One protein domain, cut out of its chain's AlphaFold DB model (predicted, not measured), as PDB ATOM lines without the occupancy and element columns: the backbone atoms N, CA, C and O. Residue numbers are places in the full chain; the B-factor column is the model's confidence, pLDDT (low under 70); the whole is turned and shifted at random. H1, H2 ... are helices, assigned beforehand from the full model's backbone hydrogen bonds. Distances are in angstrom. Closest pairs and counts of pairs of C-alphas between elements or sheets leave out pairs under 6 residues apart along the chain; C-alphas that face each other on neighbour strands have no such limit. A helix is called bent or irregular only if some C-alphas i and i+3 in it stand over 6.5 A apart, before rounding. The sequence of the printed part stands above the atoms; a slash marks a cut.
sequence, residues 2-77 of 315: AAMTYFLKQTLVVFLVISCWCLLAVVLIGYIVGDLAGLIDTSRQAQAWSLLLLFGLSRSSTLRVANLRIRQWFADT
ATOM      1  N   ALA A   2       5.156 -49.821   0.803       60.53
ATOM      2  CA  ALA A   2       5.947 -50.460  -0.267       60.53
ATOM      3  C   ALA A   2       6.501 -49.499  -1.348       60.53
ATOM      4  O   ALA A   2       7.600 -49.702  -1.853       60.53
ATOM      5  N   ALA A   3       5.779 -48.421  -1.679       62.72
ATOM      6  CA  ALA A   3       6.278 -47.406  -2.613       62.72
ATOM      7  C   ALA A   3       7.460 -46.607  -2.029       62.72
ATOM      8  O   ALA A   3       8.439 -46.344  -2.719       62.72
ATOM      9  N   MET A   4       7.416 -46.284  -0.733       70.06
ATOM     10  CA  MET A   4       8.460 -45.508  -0.055       70.06
ATOM     11  C   MET A   4       9.771 -46.294   0.071       70.06
ATOM     12  O   MET A   4      10.847 -45.738  -0.131       70.06
ATOM     13  N   THR A   5       9.693 -47.605   0.322       74.75
ATOM     14  CA  THR A   5      10.873 -48.484   0.348       74.75
ATOM     15  C   THR A   5      11.472 -48.693  -1.044       74.75
ATOM     16  O   THR A   5      12.694 -48.781  -1.174       74.75
ATOM     17  N   TYR A   6      10.645 -48.715  -2.094       75.44
ATOM     18  CA  TYR A   6      11.109 -48.767  -3.482       75.44
ATOM     19  C   TYR A   6      11.865 -47.492  -3.887       75.44
ATOM     20  O   TYR A   6      12.993 -47.586  -4.374       75.44
ATOM     21  N   PHE A   7      11.293 -46.313  -3.613       75.94
ATOM     22  CA  PHE A   7      11.947 -45.028  -3.884       75.94
ATOM     23  C   PHE A   7      13.267 -44.886  -3.120       75.94
ATOM     24  O   PHE A   7      14.282 -44.554  -3.724       75.94
ATOM     25  N   LEU A   8      13.295 -45.225  -1.826       78.38
ATOM     26  CA  LEU A   8      14.519 -45.179  -1.018       78.38
ATOM     27  C   LEU A   8      15.627 -46.070  -1.604       78.38
ATOM     28  O   LEU A   8      16.772 -45.639  -1.745       78.38
ATOM     29  N   LYS A   9      15.281 -47.303  -1.994       82.19
ATOM     30  CA  LYS A   9      16.220 -48.248  -2.609       82.19
ATOM     31  C   LYS A   9      16.765 -47.712  -3.931       82.19
ATOM     32  O   LYS A   9      17.956 -47.839  -4.197       82.19
ATOM     33  N   GLN A  10      15.909 -47.116  -4.756       80.38
ATOM     34  CA  GLN A  10      16.310 -46.570  -6.048       80.38
ATOM     35  C   GLN A  10      17.226 -45.348  -5.889       80.38
ATOM     36  O   GLN A  10      18.259 -45.283  -6.553       80.38
ATOM     37  N   THR A  11      16.914 -44.440  -4.961       83.62
ATOM     38  CA  THR A  11      17.756 -43.276  -4.642       83.62
ATOM     39  C   THR A  11      19.124 -43.699  -4.114       83.62
ATOM     40  O   THR A  11      20.140 -43.168  -4.557       83.62
ATOM     41  N   LEU A  12      19.178 -44.701  -3.229       85.62
ATOM     42  CA  LEU A  12      20.437 -45.220  -2.689       85.62
ATOM     43  C   LEU A  12      21.315 -45.829  -3.789       85.62
ATOM     44  O   LEU A  12      22.514 -45.572  -3.833       85.62
ATOM     45  N   VAL A  13      20.722 -46.585  -4.716       85.94
ATOM     46  CA  VAL A  13      21.444 -47.159  -5.862       85.94
ATOM     47  C   VAL A  13      22.000 -46.061  -6.775       85.94
ATOM     48  O   VAL A  13      23.152 -46.152  -7.189       85.94
ATOM     49  N   VAL A  14      21.222 -45.013  -7.066       86.06
ATOM     50  CA  VAL A  14      21.683 -43.872  -7.878       86.06
ATOM     51  C   VAL A  14      22.825 -43.128  -7.184       86.06
ATOM     52  O   VAL A  14      23.858 -42.884  -7.806       86.06
ATOM     53  N   PHE A  15      22.678 -42.833  -5.892       87.69
ATOM     54  CA  PHE A  15      23.722 -42.196  -5.089       87.69
ATOM     55  C   PHE A  15      25.017 -43.016  -5.080       87.69
ATOM     56  O   PHE A  15      26.108 -42.467  -5.235       87.69
ATOM     57  N   LEU A  16      24.903 -44.341  -4.955       88.69
ATOM     58  CA  LEU A  16      26.050 -45.242  -4.945       88.69
ATOM     59  C   LEU A  16      26.758 -45.274  -6.304       88.69
ATOM     60  O   LEU A  16      27.986 -45.244  -6.341       88.69
ATOM     61  N   VAL A  17      26.011 -45.255  -7.416       87.56
ATOM     62  CA  VAL A  17      26.604 -45.111  -8.755       87.56
ATOM     63  C   VAL A  17      27.369 -43.793  -8.860       87.56
ATOM     64  O   VAL A  17      28.546 -43.827  -9.205       87.56
ATOM     65  N   ILE A  18      26.761 -42.653  -8.515       87.69
ATOM     66  CA  ILE A  18      27.423 -41.334  -8.580       87.69
ATOM     67  C   ILE A  18      28.689 -41.316  -7.714       87.69
ATOM     68  O   ILE A  18      29.743 -40.881  -8.168       87.69
ATOM     69  N   SER A  19      28.616 -41.876  -6.506       87.81
ATOM     70  CA  SER A  19      29.763 -41.990  -5.601       87.81
ATOM     71  C   SER A  19      30.896 -42.831  -6.201       87.81
ATOM     72  O   SER A  19      32.060 -42.482  -6.032       87.81
ATOM     73  N   CYS A  20      30.584 -43.893  -6.957       88.31
ATOM     74  CA  CYS A  20      31.593 -44.669  -7.687       88.31
ATOM     75  C   CYS A  20      32.276 -43.843  -8.784       88.31
ATOM     76  O   CYS A  20      33.489 -43.934  -8.944       88.31
ATOM     77  N   TRP A  21      31.524 -43.029  -9.532       87.81
ATOM     78  CA  TRP A  21      32.101 -42.136 -10.546       87.81
ATOM     79  C   TRP A  21      33.030 -41.094  -9.914       87.81
ATOM     80  O   TRP A  21      34.142 -40.894 -10.405       87.81
ATOM     81  N   CYS A  22      32.616 -40.485  -8.799       89.31
ATOM     82  CA  CYS A  22      33.452 -39.548  -8.050       89.31
ATOM     83  C   CYS A  22      34.714 -40.226  -7.507       89.31
ATOM     84  O   CYS A  22      35.809 -39.696  -7.666       89.31
ATOM     85  N   LEU A  23      34.579 -41.416  -6.914       89.56
ATOM     86  CA  LEU A  23      35.713 -42.172  -6.390       89.56
ATOM     87  C   LEU A  23      36.703 -42.536  -7.504       89.56
ATOM     88  O   LEU A  23      37.902 -42.357  -7.324       89.56
ATOM     89  N   LEU A  24      36.220 -42.973  -8.673       88.31
ATOM     90  CA  LEU A  24      37.070 -43.249  -9.835       88.31
ATOM     91  C   LEU A  24      37.848 -42.000 -10.274       88.31
ATOM     92  O   LEU A  24      39.048 -42.090 -10.529       88.31
ATOM     93  N   ALA A  25      37.186 -40.842 -10.336       87.00
ATOM     94  CA  ALA A  25      37.830 -39.582 -10.701       87.00
ATOM     95  C   ALA A  25      38.903 -39.172  -9.683       87.00
ATOM     96  O   ALA A  25      40.014 -38.826 -10.077       87.00
ATOM     97  N   VAL A  26      38.605 -39.267  -8.384       88.25
ATOM     98  CA  VAL A  26      39.560 -38.960  -7.306       88.25
ATOM     99  C   VAL A  26      40.779 -39.874  -7.376       88.25
ATOM    100  O   VAL A  26      41.901 -39.397  -7.252       88.25
ATOM    101  N   VAL A  27      40.582 -41.171  -7.618       88.38
ATOM    102  CA  VAL A  27      41.683 -42.138  -7.726       88.38
ATOM    103  C   VAL A  27      42.557 -41.860  -8.951       88.38
ATOM    104  O   VAL A  27      43.779 -41.885  -8.838       88.38
ATOM    105  N   LEU A  28      41.956 -41.549 -10.104       85.62
ATOM    106  CA  LEU A  28      42.697 -41.204 -11.323       85.62
ATOM    107  C   LEU A  28      43.485 -39.899 -11.172       85.62
ATOM    108  O   LEU A  28      44.659 -39.851 -11.531       85.62
ATOM    109  N   ILE A  29      42.863 -38.853 -10.623       86.31
ATOM    110  CA  ILE A  29      43.538 -37.574 -10.361       86.31
ATOM    111  C   ILE A  29      44.646 -37.775  -9.328       86.31
ATOM    112  O   ILE A  29      45.746 -37.270  -9.521       86.31
ATOM    113  N   GLY A  30      44.383 -38.550  -8.274       84.19
ATOM    114  CA  GLY A  30      45.374 -38.902  -7.263       84.19
ATOM    115  C   GLY A  30      46.593 -39.590  -7.869       84.19
ATOM    116  O   GLY A  30      47.711 -39.207  -7.555       84.19
ATOM    117  N   TYR A  31      46.397 -40.529  -8.794       85.00
ATOM    118  CA  TYR A  31      47.506 -41.169  -9.502       85.00
ATOM    119  C   TYR A  31      48.285 -40.195 -10.398       85.00
ATOM    120  O   TYR A  31      49.511 -40.168 -10.366       85.00
ATOM    121  N   ILE A  32      47.592 -39.367 -11.191       85.38
ATOM    122  CA  ILE A  32      48.245 -38.436 -12.128       85.38
ATOM    123  C   ILE A  32      49.013 -37.338 -11.378       85.38
ATOM    124  O   ILE A  32      50.156 -37.043 -11.710       85.38
ATOM    125  N   VAL A  33      48.387 -36.718 -10.380       85.94
ATOM    126  CA  VAL A  33      48.955 -35.574  -9.652       85.94
ATOM    127  C   VAL A  33      49.932 -36.034  -8.571       85.94
ATOM    128  O   VAL A  33      50.990 -35.432  -8.408       85.94
ATOM    129  N   GLY A  34      49.588 -37.092  -7.838       81.62
ATOM    130  CA  GLY A  34      50.419 -37.633  -6.768       81.62
ATOM    131  C   GLY A  34      51.574 -38.461  -7.312       81.62
ATOM    132  O   GLY A  34      52.716 -38.022  -7.269       81.62
ATOM    133  N   ASP A  35      51.279 -39.632  -7.880       81.88
ATOM    134  CA  ASP A  35      52.324 -40.606  -8.223       81.88
ATOM    135  C   ASP A  35      53.067 -40.280  -9.529       81.88
ATOM    136  O   ASP A  35      54.250 -40.592  -9.648       81.88
ATOM    137  N   LEU A  36      52.400 -39.682 -10.527       81.12
ATOM    138  CA  LEU A  36      53.027 -39.380 -11.822       81.12
ATOM    139  C   LEU A  36      53.754 -38.027 -11.830       81.12
ATOM    140  O   LEU A  36      54.846 -37.922 -12.379       81.12
ATOM    141  N   ALA A  37      53.139 -36.991 -11.250       82.56
ATOM    142  CA  ALA A  37      53.706 -35.643 -11.196       82.56
ATOM    143  C   ALA A  37      54.492 -35.355  -9.903       82.56
ATOM    144  O   ALA A  37      55.209 -34.359  -9.849       82.56
ATOM    145  N   GLY A  38      54.375 -36.202  -8.872       81.50
ATOM    146  CA  GLY A  38      55.101 -36.049  -7.607       81.50
ATOM    147  C   GLY A  38      54.643 -34.863  -6.753       81.50
ATOM    148  O   GLY A  38      55.407 -34.389  -5.918       81.50
ATOM    149  N   LEU A  39      53.437 -34.331  -6.983       81.44
ATOM    150  CA  LEU A  39      52.983 -33.075  -6.368       81.44
ATOM    151  C   LEU A  39      52.306 -33.268  -5.004       81.44
ATOM    152  O   LEU A  39      52.163 -32.300  -4.259       81.44
ATOM    153  N   ILE A  40      51.827 -34.479  -4.695       81.94
ATOM    154  CA  ILE A  40      51.042 -34.781  -3.488       81.94
ATOM    155  C   ILE A  40      51.414 -36.172  -2.967       81.94
ATOM    156  O   ILE A  40      51.469 -37.122  -3.743       81.94
ATOM    157  N   ASP A  41      51.569 -36.305  -1.648       76.69
ATOM    158  CA  ASP A  41      51.758 -37.603  -0.998       76.69
ATOM    159  C   ASP A  41      50.480 -38.451  -1.065       76.69
ATOM    160  O   ASP A  41      49.451 -38.150  -0.448       76.69
ATOM    161  N   THR A  42      50.546 -39.548  -1.814       79.06
ATOM    162  CA  THR A  42      49.444 -40.493  -2.017       79.06
ATOM    163  C   THR A  42      49.688 -41.816  -1.299       79.06
ATOM    164  O   THR A  42      50.771 -42.395  -1.319       79.06
ATOM    165  N   SER A  43      48.639 -42.354  -0.665       82.19
ATOM    166  CA  SER A  43      48.700 -43.689  -0.062       82.19
ATOM    167  C   SER A  43      48.401 -44.771  -1.100       82.19
ATOM    168  O   SER A  43      47.261 -44.913  -1.557       82.19
ATOM    169  N   ARG A  44      49.409 -45.604  -1.398       79.50
ATOM    170  CA  ARG A  44      49.283 -46.797  -2.259       79.50
ATOM    171  C   ARG A  44      48.147 -47.720  -1.808       79.50
ATOM    172  O   ARG A  44      47.406 -48.249  -2.634       79.50
ATOM    173  N   GLN A  45      47.983 -47.899  -0.496       81.75
ATOM    174  CA  GLN A  45      46.928 -48.750   0.056       81.75
ATOM    175  C   GLN A  45      45.539 -48.168  -0.211       81.75
ATOM    176  O   GLN A  45      44.645 -48.901  -0.626       81.75
ATOM    177  N   ALA A  46      45.358 -46.855  -0.036       83.19
ATOM    178  CA  ALA A  46      44.072 -46.207  -0.285       83.19
ATOM    179  C   ALA A  46      43.656 -46.307  -1.763       83.19
ATOM    180  O   ALA A  46      42.497 -46.606  -2.067       83.19
ATOM    181  N   GLN A  47      44.600 -46.128  -2.689       83.31
ATOM    182  CA  GLN A  47      44.344 -46.276  -4.125       83.31
ATOM    183  C   GLN A  47      44.019 -47.725  -4.513       83.31
ATOM    184  O   GLN A  47      43.044 -47.975  -5.219       83.31
ATOM    185  N   ALA A  48      44.775 -48.704  -4.017       83.19
ATOM    186  CA  ALA A  48      44.521 -50.107  -4.336       83.19
ATOM    187  C   ALA A  48      43.167 -50.595  -3.786       83.19
ATOM    188  O   ALA A  48      42.401 -51.241  -4.505       83.19
ATOM    189  N   TRP A  49      42.823 -50.238  -2.546       84.88
ATOM    190  CA  TRP A  49      41.532 -50.592  -1.948       84.88
ATOM    191  C   TRP A  49      40.349 -49.922  -2.642       84.88
ATOM    192  O   TRP A  49      39.324 -50.567  -2.869       84.88
ATOM    193  N   SER A  50      40.484 -48.651  -3.022       86.25
ATOM    194  CA  SER A  50      39.437 -47.952  -3.771       86.25
ATOM    195  C   SER A  50      39.241 -48.546  -5.169       86.25
ATOM    196  O   SER A  50      38.097 -48.737  -5.579       86.25
ATOM    197  N   LEU A  51      40.313 -48.943  -5.866       85.69
ATOM    198  CA  LEU A  51      40.220 -49.658  -7.145       85.69
ATOM    199  C   LEU A  51      39.554 -51.029  -7.005       85.69
ATOM    200  O   LEU A  51      38.687 -51.369  -7.810       85.69
ATOM    201  N   LEU A  52      39.902 -51.804  -5.975       84.31
ATOM    202  CA  LEU A  52      39.261 -53.095  -5.705       84.31
ATOM    203  C   LEU A  52      37.771 -52.938  -5.396       84.31
ATOM    204  O   LEU A  52      36.950 -53.706  -5.902       84.31
ATOM    205  N   LEU A  53      37.410 -51.919  -4.614       85.62
ATOM    206  CA  LEU A  53      36.022 -51.588  -4.317       85.62
ATOM    207  C   LEU A  53      35.265 -51.191  -5.589       85.62
ATOM    208  O   LEU A  53      34.183 -51.718  -5.843       85.62
ATOM    209  N   LEU A  54      35.847 -50.334  -6.434       86.88
ATOM    210  CA  LEU A  54      35.269 -49.957  -7.726       86.88
ATOM    211  C   LEU A  54      35.082 -51.172  -8.638       86.88
ATOM    212  O   LEU A  54      34.016 -51.334  -9.236       86.88
ATOM    213  N   PHE A  55      36.074 -52.058  -8.710       83.88
ATOM    214  CA  PHE A  55      35.986 -53.285  -9.492       83.88
ATOM    215  C   PHE A  55      34.878 -54.208  -8.972       83.88
ATOM    216  O   PHE A  55      34.053 -54.676  -9.761       83.88
ATOM    217  N   GLY A  56      34.794 -54.414  -7.654       81.25
ATOM    218  CA  GLY A  56      33.731 -55.196  -7.022       81.25
ATOM    219  C   GLY A  56      32.339 -54.630  -7.311       81.25
ATOM    220  O   GLY A  56      31.439 -55.364  -7.724       81.25
ATOM    221  N   LEU A  57      32.171 -53.313  -7.187       83.50
ATOM    222  CA  LEU A  57      30.905 -52.635  -7.471       83.50
ATOM    223  C   LEU A  57      30.550 -52.664  -8.964       83.50
ATOM    224  O   LEU A  57      29.381 -52.852  -9.307       83.50
ATOM    225  N   SER A  58      31.535 -52.578  -9.864       82.62
ATOM    226  CA  SER A  58      31.318 -52.649 -11.318       82.62
ATOM    227  C   SER A  58      30.711 -53.981 -11.784       82.62
ATOM    228  O   SER A  58      30.017 -54.030 -12.803       82.62
ATOM    229  N   ARG A  59      30.928 -55.067 -11.025       81.31
ATOM    230  CA  ARG A  59      30.384 -56.403 -11.317       81.31
ATOM    231  C   ARG A  59      28.910 -56.545 -10.945       81.31
ATOM    232  O   ARG A  59      28.264 -57.492 -11.390       81.31
ATOM    233  N   SER A  60      28.363 -55.614 -10.165       85.62
ATOM    234  CA  SER A  60      26.959 -55.639  -9.770       85.62
ATOM    235  C   SER A  60      26.036 -55.315 -10.948       85.62
ATOM    236  O   SER A  60      26.093 -54.234 -11.542       85.62
ATOM    237  N   SER A  61      25.122 -56.236 -11.260       81.56
ATOM    238  CA  SER A  61      24.133 -56.051 -12.327       81.56
ATOM    239  C   SER A  61      23.167 -54.900 -12.031       81.56
ATOM    240  O   SER A  61      22.787 -54.165 -12.943       81.56
ATOM    241  N   THR A  62      22.812 -54.685 -10.760       81.38
ATOM    242  CA  THR A  62      21.886 -53.621 -10.344       81.38
ATOM    243  C   THR A  62      22.486 -52.234 -10.555       81.38
ATOM    244  O   THR A  62      21.816 -51.356 -11.102       81.38
ATOM    245  N   LEU A  63      23.763 -52.051 -10.203       83.31
ATOM    246  CA  LEU A  63      24.488 -50.796 -10.422       83.31
ATOM    247  C   LEU A  63      24.711 -50.531 -11.909       83.31
ATOM    248  O   LEU A  63      24.576 -49.393 -12.353       83.31
ATOM    249  N   ARG A  64      24.963 -51.575 -12.706       84.38
ATOM    250  CA  ARG A  64      25.100 -51.444 -14.163       84.38
ATOM    251  C   ARG A  64      23.805 -50.971 -14.828       84.38
ATOM    252  O   ARG A  64      23.851 -50.069 -15.660       84.38
ATOM    253  N   VAL A  65      22.658 -51.533 -14.442       85.88
ATOM    254  CA  VAL A  65      21.343 -51.100 -14.952       85.88
ATOM    255  C   VAL A  65      21.038 -49.663 -14.528       85.88
ATOM    256  O   VAL A  65      20.586 -48.867 -15.351       85.88
ATOM    257  N   ALA A  66      21.315 -49.300 -13.275       84.44
ATOM    258  CA  ALA A  66      21.129 -47.931 -12.802       84.44
ATOM    259  C   ALA A  66      22.033 -46.932 -13.542       84.44
ATOM    260  O   ALA A  66      21.563 -45.875 -13.947       84.44
ATOM    261  N   ASN A  67      23.293 -47.290 -13.799       86.88
ATOM    262  CA  ASN A  67      24.220 -46.476 -14.583       86.88
ATOM    263  C   ASN A  67      23.712 -46.230 -16.015       86.88
ATOM    264  O   ASN A  67      23.781 -45.108 -16.510       86.88
ATOM    265  N   LEU A  68      23.154 -47.255 -16.671       85.62
ATOM    266  CA  LEU A  68      22.539 -47.097 -17.994       85.62
ATOM    267  C   LEU A  68      21.346 -46.136 -17.955       85.62
ATOM    268  O   LEU A  68      21.264 -45.253 -18.803       85.62
ATOM    269  N   ARG A  69      20.475 -46.249 -16.943       85.62
ATOM    270  CA  ARG A  69      19.338 -45.331 -16.769       85.62
ATOM    271  C   ARG A  69      19.780 -43.892 -16.525       85.62
ATOM    272  O   ARG A  69      19.186 -42.991 -17.097       85.62
ATOM    273  N   ILE A  70      20.817 -43.671 -15.714       83.69
ATOM    274  CA  ILE A  70      21.366 -42.328 -15.466       83.69
ATOM    275  C   ILE A  70      21.915 -41.729 -16.765       83.69
ATOM    276  O   ILE A  70      21.652 -40.569 -17.062       83.69
ATOM    277  N   ARG A  71      22.639 -42.521 -17.569       83.06
ATOM    278  CA  ARG A  71      23.152 -42.068 -18.871       83.06
ATOM    279  C   ARG A  71      22.037 -41.742 -19.864       83.06
ATOM    280  O   ARG A  71      22.144 -40.739 -20.555       83.06
ATOM    281  N   GLN A  72      20.995 -42.572 -19.931       84.25
ATOM    282  CA  GLN A  72      19.820 -42.326 -20.776       84.25
ATOM    283  C   GLN A  72      19.086 -41.060 -20.335       84.25
ATOM    284  O   GLN A  72      18.876 -40.170 -21.145       84.25
ATOM    285  N   TRP A  73      18.826 -40.920 -19.032       83.75
ATOM    286  CA  TRP A  73      18.230 -39.709 -18.471       83.75
ATOM    287  C   TRP A  73      19.051 -38.461 -18.801       83.75
ATOM    288  O   TRP A  73      18.488 -37.452 -19.205       83.75
ATOM    289  N   PHE A  74      20.380 -38.531 -18.680       78.69
ATOM    290  CA  PHE A  74      21.247 -37.416 -19.047       78.69
ATOM    291  C   PHE A  74      21.129 -37.080 -20.538       78.69
ATOM    292  O   PHE A  74      20.998 -35.907 -20.871       78.69
ATOM    293  N   ALA A  75      21.111 -38.083 -21.421       76.44
ATOM    294  CA  ALA A  75      20.942 -37.882 -22.861       76.44
ATOM    295  C   ALA A  75      19.608 -37.203 -23.226       76.44
ATOM    296  O   ALA A  75      19.573 -36.424 -24.175       76.44
ATOM    297  N   ASP A  76      18.557 -37.435 -22.438       79.44
ATOM    298  CA  ASP A  76      17.228 -36.849 -22.644       79.44
ATOM    299  C   ASP A  76      17.097 -35.413 -22.085       79.44
ATOM    300  O   ASP A  76      16.088 -34.741 -22.309       79.44
ATOM    301  N   THR A  77      18.099 -34.901 -21.355       80.25
ATOM    302  CA  THR A  77      18.074 -33.525 -20.825       80.25
ATOM    303  C   THR A  77      18.553 -32.486 -21.843       80.25
ATOM    304  O   THR A  77      19.488 -32.714 -22.606       80.25
TER     305      THR A  77
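Overview. This is residues 2 to 77 of the 315 residues of an uncharacterized protein of gamma proteobacterium HTCC2207 (UniProt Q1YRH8). One long, unbent helix, H1, makes the longest axis of a thin helical hairpin; the chain folds back from its far end as the shorter H2, which packs on residues 20 to 27 of H1, and then turns into H3, which crosses H1 at residues 13 to 17 nearly at a right angle. Residues 2 to 9 of H1 stick out at one end, and residues 71 to 77, the last stretch of H3 and the two residues after it, stick out to one side. You have 76 printed residues, with three named helices in the order H1, H2, H3 and no named strand, and the class is all helix. The whole is loose, with a radius of gyration of the C-alphas of 15.6 A, and elongated, spanning 50 by 27 by 19 A.

Along the chain. Find C-alpha 2 at (5.947, -50.460, -0.267); from there H1, residues 2 to 36, runs 49.7 A to C-alpha 36 at (53.027, -39.380, -11.822), and x rises by far the most. H1 is neither bent nor irregular, but only just: C-alphas 32 and 35 are 6.0 A apart. H2, residues 44 to 58, takes x down again over 21.0 A. H3, residues 61 to 75, covers 21.2 A and ends at C-alpha 75, at (20.942, -37.882, -22.861).

Arrangement. Begin at H1 and look at Val 27: its C-alpha and that of Gln 47 in H2 are the closest of the two helices, 6.1 A apart. H1 touches H2 with residues 20 to 27 alone. The two run opposite ways at a steep tilt of 38 degrees, and they form a helical hairpin. Now look at Val 17, whose C-alpha is 6.3 A from that of Leu 63, the closest pair of H1 and H3. H1 touches H3 with residues 13 to 17 alone, and their lines are about perpendicular, at 84 degrees. H2 and H3 are close but not clearly touching; their closest C-alphas, those of Ser 58 and Arg 64, are 6.9 A apart, and their lines are about perpendicular, at 86 degrees. In the backbones of H2 and H3 every O i to N i+4 pair is within hydrogen-bond range; in H1, 30 of 31 are.

Size, cuts and confidence. The C-alphas farthest apart are those of Ala 2 and Gly 38, 51.7 A. Without the stretches that stand free, residues 2 to 9 and 71 to 77, the body spans 39 by 18 by 15 A. The printed part has no cut; the link from H1 to H2 is short, and that from H2 to H3 is tight. The mean pLDDT of the printed part is 82.9, and you will find values under 70 at residues 2 to 3.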